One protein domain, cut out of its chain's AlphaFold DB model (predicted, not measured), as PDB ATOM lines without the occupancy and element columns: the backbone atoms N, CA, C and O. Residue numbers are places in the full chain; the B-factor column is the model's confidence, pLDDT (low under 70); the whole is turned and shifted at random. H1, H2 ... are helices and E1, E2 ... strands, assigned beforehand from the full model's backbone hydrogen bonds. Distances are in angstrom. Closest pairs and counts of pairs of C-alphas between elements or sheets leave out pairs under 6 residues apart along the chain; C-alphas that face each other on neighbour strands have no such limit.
ATOM      1  N   SER A 115      39.021  36.257  27.882       82.56
ATOM      2  CA  SER A 115      37.649  35.788  28.066       82.56
ATOM      3  C   SER A 115      36.740  36.042  26.862       82.56
ATOM      4  O   SER A 115      35.777  35.301  26.688       82.56
ATOM      5  N   ASN A 116      37.030  37.028  26.002       85.94
ATOM      6  CA  ASN A 116      36.271  37.199  24.757       85.94
ATOM      7  C   ASN A 116      36.518  36.046  23.779       85.94
ATOM      8  O   ASN A 116      35.578  35.568  23.145       85.94
ATOM      9  N   LEU A 117      37.773  35.601  23.667       89.38
ATOM     10  CA  LEU A 117      38.138  34.483  22.804       89.38
ATOM     11  C   LEU A 117      37.571  33.174  23.359       89.38
ATOM     12  O   LEU A 117      36.952  32.424  22.613       89.38
ATOM     13  N   GLU A 118      37.691  32.938  24.667       89.62
ATOM     14  CA  GLU A 118      37.065  31.774  25.313       89.62
ATOM     15  C   GLU A 118      35.544  31.762  25.119       89.62
ATOM     16  O   GLU A 118      34.968  30.733  24.765       89.62
ATOM     17  N   TRP A 119      34.877  32.909  25.288       90.00
ATOM     18  CA  TRP A 119      33.447  33.018  25.009       90.00
ATOM     19  C   TRP A 119      33.135  32.661  23.552       90.00
ATOM     20  O   TRP A 119      32.222  31.874  23.309       90.00
ATOM     21  N   PHE A 120      33.900  33.176  22.587       91.81
ATOM     22  CA  PHE A 120      33.691  32.862  21.174       91.81
ATOM     23  C   PHE A 120      33.856  31.364  20.895       91.81
ATOM     24  O   PHE A 120      32.977  30.748  20.296       91.81
ATOM     25  N   ILE A 121      34.933  30.756  21.395       93.94
ATOM     26  CA  ILE A 121      35.206  29.330  21.194       93.94
ATOM     27  C   ILE A 121      34.078  28.479  21.786       93.94
ATOM     28  O   ILE A 121      33.598  27.558  21.129       93.94
ATOM     29  N   ASN A 122      33.613  28.805  22.992       91.81
ATOM     30  CA  ASN A 122      32.560  28.047  23.672       91.81
ATOM     31  C   ASN A 122      31.186  28.157  23.000       91.81
ATOM     32  O   ASN A 122      30.368  27.263  23.175       91.81
ATOM     33  N   ASN A 123      30.924  29.229  22.249       92.38
ATOM     34  CA  ASN A 123      29.627  29.436  21.596       92.38
ATOM     35  C   ASN A 123      29.628  29.058  20.109       92.38
ATOM     36  O   ASN A 123      28.569  28.738  19.573       92.38
ATOM     37  N   PHE A 124      30.783  29.103  19.434       94.00
ATOM     38  CA  PHE A 124      30.856  28.974  17.974       94.00
ATOM     39  C   PHE A 124      31.857  27.931  17.467       94.00
ATOM     40  O   PHE A 124      31.772  27.560  16.302       94.00
ATOM     41  N   MET A 125      32.782  27.446  18.302       96.06
ATOM     42  CA  MET A 125      33.849  26.520  17.891       96.06
ATOM     43  C   MET A 125      33.912  25.258  18.764       96.06
ATOM     44  O   MET A 125      34.969  24.644  18.904       96.06
ATOM     45  N   GLU A 126      32.801  24.845  19.385       94.88
ATOM     46  CA  GLU A 126      32.777  23.656  20.251       94.88
ATOM     47  C   GLU A 126      33.150  22.376  19.481       94.88
ATOM     48  O   GLU A 126      33.943  21.561  19.963       94.88
ATOM     49  N   SER A 127      32.648  22.229  18.250       95.19
ATOM     50  CA  SER A 127      33.018  21.127  17.358       95.19
ATOM     51  C   SER A 127      34.508  21.142  17.032       95.19
ATOM     52  O   SER A 127      35.174  20.118  17.170       95.19
ATOM     53  N   ASP A 128      35.048  22.309  16.680       96.69
ATOM     54  CA  ASP A 128      36.466  22.462  16.357       96.69
ATOM     55  C   ASP A 128      37.348  22.184  17.574       96.69
ATOM     56  O   ASP A 128      38.415  21.582  17.442       96.69
ATOM     57  N   ARG A 129      36.895  22.564  18.777       95.62
ATOM     58  CA  ARG A 129      37.572  22.249  20.039       95.62
ATOM     59  C   ARG A 129      37.672  20.746  20.241       95.62
ATOM     60  O   ARG A 129      38.756  20.252  20.555       95.62
ATOM     61  N   LYS A 130      36.575  20.020  20.027       95.38
ATOM     62  CA  LYS A 130      36.556  18.561  20.142       95.38
ATOM     63  C   LYS A 130      37.470  17.903  19.108       95.38
ATOM     64  O   LYS A 130      38.309  17.088  19.479       95.38
ATOM     65  N   THR A 131      37.369  18.303  17.841       96.19
ATOM     66  CA  THR A 131      38.210  17.769  16.760       96.19
ATOM     67  C   THR A 131      39.692  18.057  16.989       96.19
ATOM     68  O   THR A 131      40.519  17.164  16.824       96.19
ATOM     69  N   SER A 132      40.042  19.271  17.425       95.25
ATOM     70  CA  SER A 132      41.433  19.630  17.729       95.25
ATOM     71  C   SER A 132      41.991  18.748  18.847       95.25
ATOM     72  O   SER A 132      43.092  18.215  18.705       95.25
ATOM     73  N   ALA A 133      41.207  18.526  19.910       94.50
ATOM     74  CA  ALA A 133      41.588  17.668  21.028       94.50
ATOM     75  C   ALA A 133      41.782  16.200  20.610       94.50
ATOM     76  O   ALA A 133      42.770  15.583  21.002       94.50
ATOM     77  N   GLU A 134      40.894  15.651  19.772       96.31
ATOM     78  CA  GLU A 134      41.031  14.297  19.200       96.31
ATOM     79  C   GLU A 134      42.303  14.150  18.347       96.31
ATOM     80  O   GLU A 134      42.891  13.072  18.282       96.31
ATOM     81  N   GLN A 135      42.762  15.241  17.732       94.62
ATOM     82  CA  GLN A 135      43.993  15.308  16.942       94.62
ATOM     83  C   GLN A 135      45.241  15.653  17.774       94.62
ATOM     84  O   GLN A 135      46.327  15.797  17.214       94.62
ATOM     85  N   GLY A 136      45.114  15.802  19.097       95.31
ATOM     86  CA  GLY A 136      46.225  16.167  19.982       95.31
ATOM     87  C   GLY A 136      46.722  17.606  19.802       95.31
ATOM     88  O   GLY A 136      47.884  17.892  20.082       95.31
ATOM     89  N   SER A 137      45.864  18.507  19.323       94.94
ATOM     90  CA  SER A 137      46.165  19.924  19.095       94.94
ATOM     91  C   SER A 137      45.210  20.840  19.861       94.94
ATOM     92  O   SER A 137      44.174  20.409  20.372       94.94
ATOM     93  N   SER A 138      45.556  22.122  19.961       95.88
ATOM     94  CA  SER A 138      44.715  23.109  20.628       95.88
ATOM     95  C   SER A 138      43.808  23.828  19.634       95.88
ATOM     96  O   SER A 138      44.254  24.263  18.573       95.88
ATOM     97  N   VAL A 139      42.548  24.064  20.008       96.44
ATOM     98  CA  VAL A 139      41.641  24.935  19.231       96.44
ATOM     99  C   VAL A 139      42.204  26.350  19.071       96.44
ATOM    100  O   VAL A 139      41.955  27.014  18.070       96.44
ATOM    101  N   TYR A 140      43.043  26.784  20.014       94.88
ATOM    102  CA  TYR A 140      43.764  28.048  19.930       94.88
ATOM    103  C   TYR A 140      44.755  28.090  18.764       94.88
ATOM    104  O   TYR A 140      44.909  29.134  18.133       94.88
ATOM    105  N   ASP A 141      45.378  26.960  18.420       95.19
ATOM    106  CA  ASP A 141      46.266  26.873  17.260       95.19
ATOM    107  C   ASP A 141      45.473  27.029  15.962       95.19
ATOM    108  O   ASP A 141      45.941  27.667  15.018       95.19
ATOM    109  N   LEU A 142      44.251  26.487  15.917       95.06
ATOM    110  CA  LEU A 142      43.330  26.710  14.806       95.06
ATOM    111  C   LEU A 142      42.924  28.185  14.714       95.06
ATOM    112  O   LEU A 142      43.022  28.758  13.632       95.06
ATOM    113  N   CYS A 143      42.541  28.826  15.823       94.88
ATOM    114  CA  CYS A 143      42.241  30.262  15.839       94.88
ATOM    115  C   CYS A 143      43.422  31.090  15.311       94.88
ATOM    116  O   CYS A 143      43.228  31.948  14.452       94.88
ATOM    117  N   ASN A 144      44.647  30.793  15.754       94.75
ATOM    118  CA  ASN A 144      45.857  31.468  15.282       94.75
ATOM    119  C   ASN A 144      46.071  31.285  13.772       94.75
ATOM    120  O   ASN A 144      46.425  32.245  13.090       94.75
ATOM    121  N   LYS A 145      45.820  30.083  13.232       94.69
ATOM    122  CA  LYS A 145      45.879  29.812  11.784       94.69
ATOM    123  C   LYS A 145      44.805  30.564  10.995       94.69
ATOM    124  O   LYS A 145      45.078  31.042   9.901       94.69
ATOM    125  N   LEU A 146      43.586  30.664  11.524       93.25
ATOM    126  CA  LEU A 146      42.500  31.398  10.873       93.25
ATOM    127  C   LEU A 146      42.804  32.899  10.839       93.25
ATOM    128  O   LEU A 146      42.700  33.521   9.784       93.25
ATOM    129  N   VAL A 147      43.248  33.467  11.962       92.62
ATOM    130  CA  VAL A 147      43.632  34.883  12.047       92.62
ATOM    131  C   VAL A 147      44.810  35.193  11.125       92.62
ATOM    132  O   VAL A 147      44.790  36.222  10.464       92.62
ATOM    133  N   SER A 148      45.803  34.305  11.012       94.19
ATOM    134  CA  SER A 148      46.938  34.522  10.105       94.19
ATOM    135  C   SER A 148      46.593  34.389   8.620       94.19
ATOM    136  O   SER A 148      47.398  34.781   7.777       94.19
ATOM    137  N   SER A 149      45.414  33.855   8.289       93.81
ATOM    138  CA  SER A 149      44.934  33.705   6.910       93.81
ATOM    139  C   SER A 149      44.144  34.910   6.385       93.81
ATOM    140  O   SER A 149      43.686  34.887   5.246       93.81
ATOM    141  N   THR A 150      43.973  35.952   7.203       92.44
ATOM    142  CA  THR A 150      43.264  37.184   6.843       92.44
ATOM    143  C   THR A 150      44.020  38.413   7.344       92.44
ATOM    144  O   THR A 150      44.890  38.327   8.211       92.44
ATOM    145  N   THR A 151      43.677  39.578   6.814       90.06
ATOM    146  CA  THR A 151      44.163  40.881   7.276       90.06
ATOM    147  C   THR A 151      43.029  41.715   7.887       90.06
ATOM    148  O   THR A 151      41.849  41.463   7.613       90.06
ATOM    149  N   PRO A 152      43.345  42.744   8.703       84.50
ATOM    150  CA  PRO A 152      42.331  43.679   9.194       84.50
ATOM    151  C   PRO A 152      41.472  44.270   8.067       84.50
ATOM    152  O   PRO A 152      40.249  44.341   8.216       84.50
ATOM    153  N   ASP A 153      42.094  44.603   6.930       85.50
ATOM    154  CA  ASP A 153      41.426  45.188   5.765       85.50
ATOM    155  C   ASP A 153      40.459  44.219   5.079       85.50
ATOM    156  O   ASP A 153      39.389  44.643   4.661       85.50
ATOM    157  N   GLU A 154      40.782  42.926   5.001       87.75
ATOM    158  CA  GLU A 154      39.932  41.912   4.356       87.75
ATOM    159  C   GLU A 154      38.758  41.462   5.230       87.75
ATOM    160  O   GLU A 154      37.702  41.083   4.720       87.75
ATOM    161  N   SER A 155      38.933  41.476   6.555       82.81
ATOM    162  CA  SER A 155      37.905  40.986   7.475       82.81
ATOM    163  C   SER A 155      36.634  41.836   7.409       82.81
ATOM    164  O   SER A 155      35.524  41.307   7.476       82.81
ATOM    165  N   HIS A 156      36.785  43.160   7.274       84.38
ATOM    166  CA  HIS A 156      35.708  44.147   7.381       84.38
ATOM    167  C   HIS A 156      34.798  43.939   8.609       84.38
ATOM    168  O   HIS A 156      33.616  44.298   8.588       84.38
ATOM    169  N   LEU A 157      35.317  43.341   9.686       85.50
ATOM    170  CA  LEU A 157      34.569  43.062  10.909       85.50
ATOM    171  C   LEU A 157      35.007  44.014  12.015       85.50
ATOM    172  O   LEU A 157      36.193  44.198  12.270       85.50
ATOM    173  N   LEU A 158      34.027  44.590  12.708       86.19
ATOM    174  CA  LEU A 158      34.253  45.374  13.914       86.19
ATOM    175  C   LEU A 158      33.586  44.674  15.092       86.19
ATOM    176  O   LEU A 158      32.361  44.529  15.138       86.19
ATOM    177  N   PHE A 159      34.402  44.256  16.053       86.00
ATOM    178  CA  PHE A 159      33.935  43.653  17.290       86.00
ATOM    179  C   PHE A 159      34.078  44.636  18.450       86.00
ATOM    180  O   PHE A 159      35.154  45.175  18.695       86.00
ATOM    181  N   PHE A 160      32.986  44.848  19.180       85.94
ATOM    182  CA  PHE A 160      32.976  45.592  20.433       85.94
ATOM    183  C   PHE A 160      33.042  44.600  21.604       85.94
ATOM    184  O   PHE A 160      32.036  43.934  21.878       85.94
ATOM    185  N   PRO A 161      34.186  44.494  22.309       82.12
ATOM    186  CA  PRO A 161      34.491  43.398  23.230       82.12
ATOM    187  C   PRO A 161      33.907  43.602  24.638       82.12
ATOM    188  O   PRO A 161      34.598  43.471  25.643       82.12
ATOM    189  N   PHE A 162      32.619  43.940  24.733       81.56
ATOM    190  CA  PHE A 162      31.915  44.167  26.006       81.56
ATOM    191  C   PHE A 162      31.049  42.965  26.402       81.56
ATOM    192  O   PHE A 162      29.920  43.131  26.860       81.56
ATOM    193  N   VAL A 163      31.546  41.739  26.185       79.06
ATOM    194  CA  VAL A 163      30.809  40.497  26.498       79.06
ATOM    195  C   VAL A 163      30.434  40.435  27.982       79.06
ATOM    196  O   VAL A 163      29.322  40.038  28.316       79.06
ATOM    197  N   PHE A 164      31.325  40.911  28.856       75.19
ATOM    198  CA  PHE A 164      31.122  40.968  30.308       75.19
ATOM    199  C   PHE A 164      30.909  42.400  30.830       75.19
ATOM    200  O   PHE A 164      31.110  42.669  32.011       75.19
ATOM    201  N   GLY A 165      30.493  43.326  29.960       72.12
ATOM    202  CA  GLY A 165      30.285  44.729  30.314       72.12
ATOM    203  C   GLY A 165      31.535  45.602  30.179       72.12
ATOM    204  O   GLY A 165      32.541  45.211  29.588       72.12
ATOM    205  N   SER A 166      31.437  46.830  30.689       74.31
ATOM    206  CA  SER A 166      32.521  47.816  30.740       74.31
ATOM    207  C   SER A 166      32.590  48.426  32.135       74.31
ATOM    208  O   SER A 166      31.546  48.700  32.729       74.31
ATOM    209  N   ASN A 167      33.800  48.733  32.603       67.12
ATOM    210  CA  ASN A 167      34.018  49.421  33.879       67.12
ATOM    211  C   ASN A 167      33.475  50.858  33.882       67.12
ATOM    212  O   ASN A 167      33.115  51.377  34.931       67.12
ATOM    213  N   THR A 168      33.332  51.472  32.705       66.50
ATOM    214  CA  THR A 168      32.763  52.823  32.555       66.50
ATOM    215  C   THR A 168      31.258  52.825  32.286       66.50
ATOM    216  O   THR A 168      30.572  53.801  32.577       66.50
ATOM    217  N   ILE A 169      30.712  51.745  31.710       69.75
ATOM    218  CA  ILE A 169      29.289  51.627  31.350       69.75
ATOM    219  C   ILE A 169      28.824  50.186  31.622       69.75
ATOM    220  O   ILE A 169      28.938  49.329  30.738       69.75
ATOM    221  N   PRO A 170      28.229  49.907  32.799       59.78
ATOM    222  CA  PRO A 170      27.914  48.543  33.240       59.78
ATOM    223  C   PRO A 170      26.954  47.760  32.330       59.78
ATOM    224  O   PRO A 170      26.944  46.535  32.350       59.78
ATOM    225  N   ARG A 171      26.131  48.448  31.522       66.25
ATOM    226  CA  ARG A 171      25.132  47.832  30.621       66.25
ATOM    227  C   ARG A 171      25.576  47.742  29.157       66.25
ATOM    228  O   ARG A 171      24.747  47.467  28.288       66.25
ATOM    229  N   ARG A 172      26.841  48.027  28.841       67.94
ATOM    230  CA  ARG A 172      27.331  47.912  27.461       67.94
ATOM    231  C   ARG A 172      27.441  46.426  27.094       67.94
ATOM    232  O   ARG A 172      27.985  45.652  27.866       67.94
ATOM    233  N   LEU A 173      26.897  46.041  25.941       71.75
ATOM    234  CA  LEU A 173      26.854  44.649  25.476       71.75
ATOM    235  C   LEU A 173      27.837  44.431  24.327       71.75
ATOM    236  O   LEU A 173      28.069  45.345  23.529       71.75
ATOM    237  N   GLY A 174      28.361  43.210  24.221       72.50
ATOM    238  CA  GLY A 174      29.161  42.779  23.081       72.50
ATOM    239  C   GLY A 174      28.370  42.864  21.774       72.50
ATOM    240  O   GLY A 174      27.184  42.528  21.735       72.50
ATOM    241  N   ARG A 175      29.005  43.350  20.703       79.06
ATOM    242  CA  ARG A 175      28.386  43.466  19.374       79.06
ATOM    243  C   ARG A 175      29.403  43.199  18.275       79.06
ATOM    244  O   ARG A 175      30.533  43.666  18.365       79.06
ATOM    245  N   LEU A 176      28.972  42.496  17.232       79.88
ATOM    246  CA  LEU A 176      29.745  42.268  16.018       79.88
ATOM    247  C   LEU A 176      29.044  42.972  14.855       79.88
ATOM    248  O   LEU A 176      27.855  42.756  14.622       79.88
ATOM    249  N   TYR A 177      29.778  43.820  14.148       80.62
ATOM    250  CA  TYR A 177      29.302  44.546  12.978       80.62
ATOM    251  C   TYR A 177      30.132  44.165  11.762       80.62
ATOM    252  O   TYR A 177      31.342  43.969  11.860       80.62
ATOM    253  N   ARG A 178      29.481  44.128  10.600       75.75
ATOM    254  CA  ARG A 178      30.167  44.116   9.312       75.75
ATOM    255  C   ARG A 178      30.249  45.548   8.804       75.75
ATOM    256  O   ARG A 178      29.215  46.188   8.616       75.75
ATOM    257  N   CYS A 179      31.456  46.048   8.600       67.31
ATOM    258  CA  CYS A 179      31.675  47.326   7.950       67.31
ATOM    259  C   CYS A 179      31.433  47.135   6.447       67.31
ATOM    260  O   CYS A 179      32.098  46.323   5.808       67.31
TER     261      CYS A 179
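AT A GLANCE: This is residues 115 to 179 of the 183 residues of the protein "Putative L-xylulose kinase" of Klebsiella pneumoniae (UniProt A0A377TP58). The domain is an open arch: the strand hairpin E1 and E2 makes one leg, H3 the other with H2 and H1 at its foot, and H4 lies at the top between the legs. The printed part has 65 residues with four named helices, then two antiparallel strands, E1 - E2; it is mostly helix. It is loose, radius of gyration of the C-alphas 14.1 A, spanning 42 by 26 by 15 A.

HOW THE PARTS SIT: E1, residues 157 to 160, and E2, residues 175 to 178, form an antiparallel hairpin at 162 degrees; N 158 and O 177 are within hydrogen-bond range, 2.9 A. H4, residues 152 to 155, is apart from H3, residues 139 to 148. H3 touches H2, residues 126 to 134; their closest C-alphas, Val 139 and Arg 129, are 4.9 A apart. H1, residues 115 to 124, is near H3. Every O i to N i+4 pair is within hydrogen-bond range in H1, H2 and H3; H4 is too short for one.

IN THESE COORDINATES: H1, 13.9 A long, begins at C-alpha 115 (37.649, 35.788, 28.066). H2 measures 12.5 A, H3 14.3 A. E2 ends at C-alpha 178 (30.167, 44.116, 9.312).

THE WHOLE: The printed part has no cut. The E1 to E2 link is long. Residues 167 to 172 and 179 have pLDDT under 70.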